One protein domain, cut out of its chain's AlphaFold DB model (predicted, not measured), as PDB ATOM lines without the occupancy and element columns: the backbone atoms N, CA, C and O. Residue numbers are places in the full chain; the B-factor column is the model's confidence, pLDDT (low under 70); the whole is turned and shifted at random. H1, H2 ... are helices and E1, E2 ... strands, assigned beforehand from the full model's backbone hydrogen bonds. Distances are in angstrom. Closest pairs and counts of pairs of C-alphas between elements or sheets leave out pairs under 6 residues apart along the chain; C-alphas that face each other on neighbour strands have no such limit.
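AT A GLANCE: This is residues 78 to 148 of the 322 residues of an uncharacterized protein of Aphis glycines (UniProt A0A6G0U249). This domain has little regular structure: a two-stranded hairpin, E1 and E2, and one short helix, H1, are joined by a long winding loop, residues 93 to 136. The loop folds back on itself near residues 101 to 107 before it runs on toward H1, close to the last printed residue. The printed part has 71 residues, of which 17 are in named elements, in the order E1, E2, H1, class mixed. It is only just loose, close to compact, with a radius of gyration of the C-alphas of 13.5 A and spans of 34 by 25 by 20 A.

HOW THE PARTS SIT: E1, residues 78 to 82, and E2, residues 87 to 92, form an antiparallel hairpin with 139 degrees between their directions. N 80 and O 89 are 2.9 A apart, within hydrogen-bond range, and so are N 82 and O 87, at 2.8 A. Residues 101 to 102 pair antiparallel with residues 106 to 107. H1, residues 137 to 142, is apart from E1. In H1 every O i to N i+4 pair is within hydrogen-bond range.

IN THESE COORDINATES: E1 begins at C-alpha 78 (-48.428, -0.140, 40.722) and is 12.1 A long. E2 is 17.0 A long. H1, 8.6 A long, ends at C-alpha 142 (-25.864, 7.822, 55.332).

THE WHOLE: The C-alphas farthest apart, Thr 104 and Lys 148, are 35.9 A apart. The printed part has no cut. The link from E1 to E2 is tight, that from E2 to H1 long. Residues 103 to 104 have pLDDT under 70.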
ATOM      1  N   GLU A  78     -47.887   1.136  40.304       94.75
ATOM      2  CA  GLU A  78     -48.428  -0.140  40.722       94.75
ATOM      3  C   GLU A  78     -47.920  -0.524  42.108       94.75
ATOM      4  O   GLU A  78     -46.898  -0.032  42.591       94.75
ATOM      5  N   ILE A  79     -48.661  -1.423  42.747       95.44
ATOM      6  CA  ILE A  79     -48.283  -2.018  44.022       95.44
ATOM      7  C   ILE A  79     -47.572  -3.341  43.733       95.44
ATOM      8  O   ILE A  79     -48.096  -4.190  43.001       95.44
ATOM      9  N   VAL A  80     -46.385  -3.496  44.318       95.88
ATOM     10  CA  VAL A  80     -45.510  -4.669  44.194       95.88
ATOM     11  C   VAL A  80     -45.067  -5.159  45.568       95.88
ATOM     12  O   VAL A  80     -45.187  -4.450  46.568       95.88
ATOM     13  N   LYS A  81     -44.530  -6.378  45.627       96.94
ATOM     14  CA  LYS A  81     -44.000  -6.961  46.861       96.94
ATOM     15  C   LYS A  81     -42.747  -6.203  47.316       96.94
ATOM     16  O   LYS A  81     -41.847  -5.942  46.516       96.94
ATOM     17  N   ASP A  82     -42.680  -5.866  48.601       95.75
ATOM     18  CA  ASP A  82     -41.488  -5.300  49.231       95.75
ATOM     19  C   ASP A  82     -40.733  -6.375  50.016       95.75
ATOM     20  O   ASP A  82     -41.072  -6.708  51.154       95.75
ATOM     21  N   ASN A  83     -39.666  -6.887  49.407       91.38
ATOM     22  CA  ASN A  83     -38.795  -7.885  50.024       91.38
ATOM     23  C   ASN A  83     -37.905  -7.304  51.140       91.38
ATOM     24  O   ASN A  83     -37.334  -8.073  51.906       91.38
ATOM     25  N   ARG A  84     -37.769  -5.972  51.249       87.94
ATOM     26  CA  ARG A  84     -36.948  -5.329  52.290       87.94
ATOM     27  C   ARG A  84     -37.678  -5.286  53.630       87.94
ATOM     28  O   ARG A  84     -37.064  -5.548  54.657       87.94
ATOM     29  N   GLN A  85     -38.955  -4.907  53.619       83.25
ATOM     30  CA  GLN A  85     -39.743  -4.696  54.841       83.25
ATOM     31  C   GLN A  85     -40.794  -5.783  55.092       83.25
ATOM     32  O   GLN A  85     -41.470  -5.736  56.114       83.25
ATOM     33  N   GLY A  86     -40.925  -6.770  54.197       84.06
ATOM     34  CA  GLY A  86     -41.889  -7.861  54.360       84.06
ATOM     35  C   GLY A  86     -43.331  -7.410  54.122       84.06
ATOM     36  O   GLY A  86     -44.230  -7.772  54.875       84.06
ATOM     37  N   GLY A  87     -43.544  -6.594  53.088       93.25
ATOM     38  CA  GLY A  87     -44.817  -5.926  52.829       93.25
ATOM     39  C   GLY A  87     -45.072  -5.685  51.345       93.25
ATOM     40  O   GLY A  87     -44.679  -6.473  50.485       93.25
ATOM     41  N   ALA A  88     -45.730  -4.572  51.046       96.12
ATOM     42  CA  ALA A  88     -45.910  -4.076  49.690       96.12
ATOM     43  C   ALA A  88     -45.366  -2.651  49.586       96.12
ATOM     44  O   ALA A  88     -45.328  -1.919  50.575       96.12
ATOM     45  N   LYS A  89     -44.969  -2.256  48.381       96.31
ATOM     46  CA  LYS A  89     -44.516  -0.900  48.065       96.31
ATOM     47  C   LYS A  89     -45.104  -0.430  46.746       96.31
ATOM     48  O   LYS A  89     -45.588  -1.235  45.952       96.31
ATOM     49  N   VAL A  90     -45.032   0.874  46.521       95.88
ATOM     50  CA  VAL A  90     -45.522   1.519  45.306       95.88
ATOM     51  C   VAL A  90     -44.339   1.847  44.402       95.88
ATOM     52  O   VAL A  90     -43.377   2.471  44.846       95.88
ATOM     53  N   ILE A  91     -44.409   1.444  43.136       96.69
ATOM     54  CA  ILE A  91     -43.419   1.798  42.111       96.69
ATOM     55  C   ILE A  91     -44.091   2.534  40.958       96.69
ATOM     56  O   ILE A  91     -45.266   2.304  40.671       96.69
ATOM     57  N   ALA A  92     -43.360   3.423  40.292       96.88
ATOM     58  CA  ALA A  92     -43.856   4.117  39.111       96.88
ATOM     59  C   ALA A  92     -43.862   3.186  37.886       96.88
ATOM     60  O   ALA A  92     -42.865   2.537  37.587       96.88
ATOM     61  N   THR A  93     -44.956   3.156  37.126       96.31
ATOM     62  CA  THR A  93     -45.067   2.345  35.890       96.31
ATOM     63  C   THR A  93     -44.591   3.094  34.642       96.31
ATOM     64  O   THR A  93     -44.444   2.514  33.564       96.31
ATOM     65  N   LYS A  94     -44.341   4.398  34.779       95.88
ATOM     66  CA  LYS A  94     -43.844   5.308  33.742       95.88
ATOM     67  C   LYS A  94     -43.070   6.455  34.381       95.88
ATOM     68  O   LYS A  94     -43.169   6.670  35.583       95.88
ATOM     69  N   PHE A  95     -42.339   7.207  33.565       96.88
ATOM     70  CA  PHE A  95     -41.708   8.448  34.006       96.88
ATOM     71  C   PHE A  95     -42.758   9.442  34.530       96.88
ATOM     72  O   PHE A  95     -43.779   9.676  33.875       96.88
ATOM     73  N   ILE A  96     -42.500  10.030  35.699       96.31
ATOM     74  CA  ILE A  96     -43.353  11.045  36.321       96.31
ATOM     75  C   ILE A  96     -42.505  12.305  36.549       96.31
ATOM     76  O   ILE A  96     -41.592  12.272  37.376       96.31
ATOM     77  N   PRO A  97     -42.789  13.420  35.852       96.50
ATOM     78  CA  PRO A  97     -42.010  14.642  36.007       96.50
ATOM     79  C   PRO A  97     -42.247  15.283  37.375       96.50
ATOM     80  O   PRO A  97     -43.288  15.074  38.005       96.50
ATOM     81  N   LYS A  98     -41.298  16.104  37.820       96.19
ATOM     82  CA  LYS A  98     -41.401  16.969  39.001       96.19
ATOM     83  C   LYS A  98     -42.636  17.881  38.932       96.19
ATOM     84  O   LYS A  98     -43.002  18.363  37.862       96.19
ATOM     85  N   ARG A  99     -43.229  18.182  40.096       92.50
ATOM     86  CA  ARG A  99     -44.458  18.986  40.273       92.50
ATOM     87  C   ARG A  99     -45.683  18.399  39.568       92.50
ATOM     88  O   ARG A  99     -46.623  19.120  39.237       92.50
ATOM     89  N   ASN A 100     -45.691  17.088  39.349       91.62
ATOM     90  CA  ASN A 100     -46.844  16.383  38.815       91.62
ATOM     91  C   ASN A 100     -47.648  15.727  39.939       91.62
ATOM     92  O   ASN A 100     -47.086  15.248  40.925       91.62
ATOM     93  N   LYS A 101     -48.972  15.687  39.776       88.25
ATOM     94  CA  LYS A 101     -49.880  15.067  40.747       88.25
ATOM     95  C   LYS A 101     -50.149  13.612  40.390       88.25
ATOM     96  O   LYS A 101     -50.458  13.303  39.242       88.25
ATOM     97  N   ILE A 102     -50.122  12.748  41.396       83.88
ATOM     98  CA  ILE A 102     -50.478  11.331  41.293       83.88
ATOM     99  C   ILE A 102     -51.810  11.127  42.020       83.88
ATOM    100  O   ILE A 102     -51.913  11.463  43.201       83.88
ATOM    101  N   GLU A 103     -52.831  10.634  41.301       69.00
ATOM    102  CA  GLU A 103     -54.167  10.254  41.822       69.00
ATOM    103  C   GLU A 103     -54.770  11.262  42.835       69.00
ATOM    104  O   GLU A 103     -55.502  10.901  43.749       69.00
ATOM    105  N   THR A 104     -54.472  12.559  42.666       64.25
ATOM    106  CA  THR A 104     -54.934  13.718  43.463       64.25
ATOM    107  C   THR A 104     -54.367  13.911  44.879       64.25
ATOM    108  O   THR A 104     -54.601  14.979  45.451       64.25
ATOM    109  N   CYS A 105     -53.593  12.971  45.427       75.12
ATOM    110  CA  CYS A 105     -53.164  13.010  46.836       75.12
ATOM    111  C   CYS A 105     -51.675  13.301  47.064       75.12
ATOM    112  O   CYS A 105     -51.326  13.794  48.135       75.12
ATOM    113  N   VAL A 106     -50.805  13.054  46.080       86.75
ATOM    114  CA  VAL A 106     -49.361  13.310  46.212       86.75
ATOM    115  C   VAL A 106     -48.819  14.090  45.017       86.75
ATOM    116  O   VAL A 106     -49.297  13.947  43.891       86.75
ATOM    117  N   GLU A 107     -47.832  14.947  45.275       93.44
ATOM    118  CA  GLU A 107     -47.127  15.742  44.269       93.44
ATOM    119  C   GLU A 107     -45.643  15.365  44.266       93.44
ATOM    120  O   GLU A 107     -45.019  15.236  45.321       93.44
ATOM    121  N   THR A 108     -45.069  15.186  43.080       95.38
ATOM    122  CA  THR A 108     -43.661  14.819  42.929       95.38
ATOM    123  C   THR A 108     -42.735  16.005  43.232       95.38
ATOM    124  O   THR A 108     -42.828  17.079  42.639       95.38
ATOM    125  N   VAL A 109     -41.775  15.818  44.141       96.12
ATOM    126  CA  VAL A 109     -40.772  16.856  44.482       96.12
ATOM    127  C   VAL A 109     -39.544  16.841  43.562       96.12
ATOM    128  O   VAL A 109     -38.738  17.776  43.559       96.12
ATOM    129  N   ARG A 110     -39.419  15.787  42.755       96.94
ATOM    130  CA  ARG A 110     -38.383  15.538  41.749       96.94
ATOM    131  C   ARG A 110     -38.946  14.629  40.660       96.94
ATOM    132  O   ARG A 110     -40.037  14.092  40.834       96.94
ATOM    133  N   ASP A 111     -38.192  14.438  39.591       97.69
ATOM    134  CA  ASP A 111     -38.520  13.430  38.590       97.69
ATOM    135  C   ASP A 111     -38.432  12.025  39.203       97.69
ATOM    136  O   ASP A 111     -37.575  11.757  40.058       97.69
ATOM    137  N   ILE A 112     -39.349  11.151  38.790       98.00
ATOM    138  CA  ILE A 112     -39.422   9.745  39.195       98.00
ATOM    139  C   ILE A 112     -39.328   8.900  37.929       98.00
ATOM    140  O   ILE A 112     -40.147   9.038  37.016       98.00
ATOM    141  N   ASN A 113     -38.319   8.037  37.870       98.31
ATOM    142  CA  ASN A 113     -38.120   7.149  36.733       98.31
ATOM    143  C   ASN A 113     -39.104   5.979  36.762       98.31
ATOM    144  O   ASN A 113     -39.648   5.617  37.805       98.31
ATOM    145  N   LYS A 114     -39.314   5.357  35.599       97.50
ATOM    146  CA  LYS A 114     -40.029   4.081  35.536       97.50
ATOM    147  C   LYS A 114     -39.335   3.056  36.451       97.50
ATOM    148  O   LYS A 114     -38.111   3.044  36.540       97.50
ATOM    149  N   ASP A 115     -40.135   2.235  37.124       97.50
ATOM    150  CA  ASP A 115     -39.736   1.186  38.072       97.50
ATOM    151  C   ASP A 115     -39.094   1.714  39.371       97.50
ATOM    152  O   ASP A 115     -38.697   0.945  40.251       97.50
ATOM    153  N   GLU A 116     -39.038   3.038  39.542       97.56
ATOM    154  CA  GLU A 116     -38.566   3.664  40.767       97.56
ATOM    155  C   GLU A 116     -39.631   3.615  41.871       97.56
ATOM    156  O   GLU A 116     -40.826   3.805  41.636       97.56
ATOM    157  N   GLU A 117     -39.188   3.378  43.106       97.25
ATOM    158  CA  GLU A 117     -40.049   3.386  44.286       97.25
ATOM    159  C   GLU A 117     -40.550   4.799  44.602       97.25
ATOM    160  O   GLU A 117     -39.767   5.734  44.806       97.25
ATOM    161  N   ILE A 118     -41.872   4.942  44.692       95.69
ATOM    162  CA  ILE A 118     -42.516   6.185  45.104       95.69
ATOM    163  C   ILE A 118     -42.481   6.237  46.629       95.69
ATOM    164  O   ILE A 118     -43.081   5.408  47.310       95.69
ATOM    165  N   THR A 119     -41.774   7.228  47.164       95.88
ATOM    166  CA  THR A 119     -41.579   7.408  48.606       95.88
ATOM    167  C   THR A 119     -42.128   8.753  49.060       95.88
ATOM    168  O   THR A 119     -42.131   9.729  48.308       95.88
ATOM    169  N   VAL A 120     -42.585   8.806  50.308       95.06
ATOM    170  CA  VAL A 120     -43.054  10.027  50.966       95.06
ATOM    171  C   VAL A 120     -42.373  10.174  52.320       95.06
ATOM    172  O   VAL A 120     -41.938   9.193  52.923       95.06
ATOM    173  N   TYR A 121     -42.274  11.410  52.798       94.56
ATOM    174  CA  TYR A 121     -41.822  11.699  54.152       94.56
ATOM    175  C   TYR A 121     -43.040  11.837  55.064       94.56
ATOM    176  O   TYR A 121     -43.840  12.749  54.868       94.56
ATOM    177  N   TYR A 122     -43.188  10.934  56.036       92.62
ATOM    178  CA  TYR A 122     -44.334  10.948  56.949       92.62
ATOM    179  C   TYR A 122     -44.243  12.089  57.971       92.62
ATOM    180  O   TYR A 122     -45.121  12.943  58.029       92.62
ATOM    181  N   SER A 123     -43.193  12.093  58.795       93.81
ATOM    182  CA  SER A 123     -42.981  13.048  59.890       93.81
ATOM    183  C   SER A 123     -41.560  12.880  60.456       93.81
ATOM    184  O   SER A 123     -40.988  11.796  60.295       93.81
ATOM    185  N   PRO A 124     -40.972  13.891  61.130       90.81
ATOM    186  CA  PRO A 124     -39.700  13.750  61.855       90.81
ATOM    187  C   PRO A 124     -39.726  12.735  63.002       90.81
ATOM    188  O   PRO A 124     -38.663  12.270  63.393       90.81
ATOM    189  N   TYR A 125     -40.911  12.356  63.485       93.06
ATOM    190  CA  TYR A 125     -41.089  11.495  64.662       93.06
ATOM    191  C   TYR A 125     -41.878  10.213  64.362       93.06
ATOM    192  O   TYR A 125     -42.493   9.638  65.252       93.06
ATOM    193  N   TYR A 126     -41.955   9.798  63.092       93.75
ATOM    194  CA  TYR A 126     -42.767   8.633  62.724       93.75
ATOM    195  C   TYR A 126     -42.122   7.317  63.183       93.75
ATOM    196  O   TYR A 126     -42.814   6.418  63.649       93.75
ATOM    197  N   PHE A 127     -40.799   7.204  63.047       94.12
ATOM    198  CA  PHE A 127     -40.029   6.021  63.436       94.12
ATOM    199  C   PHE A 127     -39.161   6.326  64.660       94.12
ATOM    200  O   PHE A 127     -37.944   6.432  64.527       94.12
ATOM    201  N   GLY A 128     -39.793   6.516  65.818       92.75
ATOM    202  CA  GLY A 128     -39.101   6.895  67.051       92.75
ATOM    203  C   GLY A 128     -38.706   8.376  67.097       92.75
ATOM    204  O   GLY A 128     -39.159   9.193  66.283       92.75
ATOM    205  N   VAL A 129     -37.885   8.741  68.082       90.12
ATOM    206  CA  VAL A 129     -37.461  10.133  68.294       90.12
ATOM    207  C   VAL A 129     -36.456  10.511  67.207       90.12
ATOM    208  O   VAL A 129     -35.461   9.825  66.990       90.12
ATOM    209  N   ASP A 130     -36.730  11.598  66.485       91.75
ATOM    210  CA  ASP A 130     -35.935  12.045  65.335       91.75
ATOM    211  C   ASP A 130     -35.705  10.956  64.266       91.75
ATOM    212  O   ASP A 130     -34.658  10.916  63.606       91.75
ATOM    213  N   ASN A 131     -36.690  10.068  64.070       94.38
ATOM    214  CA  ASN A 131     -36.631   8.961  63.113       94.38
ATOM    215  C   ASN A 131     -35.422   8.023  63.334       94.38
ATOM    216  O   ASN A 131     -34.852   7.490  62.371       94.38
ATOM    217  N   ASP A 132     -35.004   7.824  64.584       95.12
ATOM    218  CA  ASP A 132     -33.900   6.942  64.970       95.12
ATOM    219  C   ASP A 132     -34.147   5.455  64.670       95.12
ATOM    220  O   ASP A 132     -33.188   4.706  64.511       95.12
ATOM    221  N   GLU A 133     -35.392   5.039  64.454       95.25
ATOM    222  CA  GLU A 133     -35.743   3.686  64.007       95.25
ATOM    223  C   GLU A 133     -35.979   3.594  62.488       95.25
ATOM    224  O   GLU A 133     -36.350   2.540  61.959       95.25
ATOM    225  N   CYS A 134     -35.765   4.680  61.736       96.00
ATOM    226  CA  CYS A 134     -36.066   4.709  60.306       96.00
ATOM    227  C   CYS A 134     -35.152   3.772  59.502       96.00
ATOM    228  O   CYS A 134     -33.924   3.901  59.508       96.00
ATOM    229  N   LYS A 135     -35.775   2.875  58.726       95.88
ATOM    230  CA  LYS A 135     -35.106   1.867  57.887       95.88
ATOM    231  C   LYS A 135     -35.099   2.213  56.394       95.88
ATOM    232  O   LYS A 135     -34.984   1.307  55.569       95.88
ATOM    233  N   CYS A 136     -35.231   3.482  56.001       95.94
ATOM    234  CA  CYS A 136     -35.260   3.862  54.581       95.94
ATOM    235  C   CYS A 136     -33.867   3.785  53.913       95.94
ATOM    236  O   CYS A 136     -32.833   3.815  54.585       95.94
ATOM    237  N   ARG A 137     -33.825   3.736  52.568       94.75
ATOM    238  CA  ARG A 137     -32.568   3.668  51.786       94.75
ATOM    239  C   ARG A 137     -31.624   4.846  52.046       94.75
ATOM    240  O   ARG A 137     -30.411   4.687  51.953       94.75
ATOM    241  N   ARG A 138     -32.158   6.036  52.346       95.12
ATOM    242  CA  ARG A 138     -31.328   7.211  52.654       95.12
ATOM    243  C   ARG A 138     -30.617   7.039  53.991       95.12
ATOM    244  O   ARG A 138     -29.408   7.244  54.032       95.12
ATOM    245  N   CYS A 139     -31.337   6.636  55.038       96.00
ATOM    246  CA  CYS A 139     -30.757   6.360  56.353       96.00
ATOM    247  C   CYS A 139     -29.681   5.274  56.276       96.00
ATOM    248  O   CYS A 139     -28.604   5.459  56.826       96.00
ATOM    249  N   GLU A 140     -29.921   4.210  55.508       95.25
ATOM    250  CA  GLU A 140     -28.937   3.144  55.281       95.25
ATOM    251  C   GLU A 140     -27.638   3.663  54.656       95.25
ATOM    252  O   GLU A 140     -26.564   3.438  55.202       95.25
ATOM    253  N   LYS A 141     -27.734   4.422  53.556       95.25
ATOM    254  CA  LYS A 141     -26.563   4.976  52.851       95.25
ATOM    255  C   LYS A 141     -25.787   6.021  53.650       95.25
ATOM    256  O   LYS A 141     -24.626   6.267  53.359       95.25
ATOM    257  N   THR A 142     -26.453   6.708  54.574       95.06
ATOM    258  CA  THR A 142     -25.864   7.822  55.332       95.06
ATOM    259  C   THR A 142     -25.547   7.455  56.779       95.06
ATOM    260  O   THR A 142     -25.069   8.310  57.514       95.06
ATOM    261  N   HIS A 143     -25.795   6.204  57.185       94.31
ATOM    262  CA  HIS A 143     -25.634   5.721  58.560       94.31
ATOM    263  C   HIS A 143     -26.435   6.533  59.593       94.31
ATOM    264  O   HIS A 143     -25.993   6.788  60.710       94.31
ATOM    265  N   PHE A 144     -27.655   6.920  59.212       94.44
ATOM    266  CA  PHE A 144     -28.653   7.544  60.087       94.44
ATOM    267  C   PHE A 144     -29.782   6.562  60.423       94.44
ATOM    268  O   PHE A 144     -29.801   5.419  59.959       94.44
ATOM    269  N   GLY A 145     -30.743   7.017  61.233       95.06
ATOM    270  CA  GLY A 145     -31.872   6.207  61.683       95.06
ATOM    271  C   GLY A 145     -31.400   4.910  62.332       95.06
ATOM    272  O   GLY A 145     -30.414   4.906  63.076       95.06
ATOM    273  N   PHE A 146     -32.041   3.806  61.950       94.56
ATOM    274  CA  PHE A 146     -31.747   2.470  62.474       94.56
ATOM    275  C   PHE A 146     -30.278   2.046  62.269       94.56
ATOM    276  O   PHE A 146     -29.771   1.157  62.947       94.56
ATOM    277  N   PHE A 147     -29.566   2.678  61.330       94.88
ATOM    278  CA  PHE A 147     -28.213   2.299  60.925       94.88
ATOM    279  C   PHE A 147     -27.095   3.056  61.662       94.88
ATOM    280  O   PHE A 147     -25.925   2.804  61.369       94.88
ATOM    281  N   LYS A 148     -27.417   3.931  62.631       91.38
ATOM    282  CA  LYS A 148     -26.429   4.708  63.413       91.38
ATOM    283  C   LYS A 148     -25.396   3.839  64.154       91.38
ATOM    284  O   LYS A 148     -24.264   4.271  64.329       91.38
TER     285      LYS A 148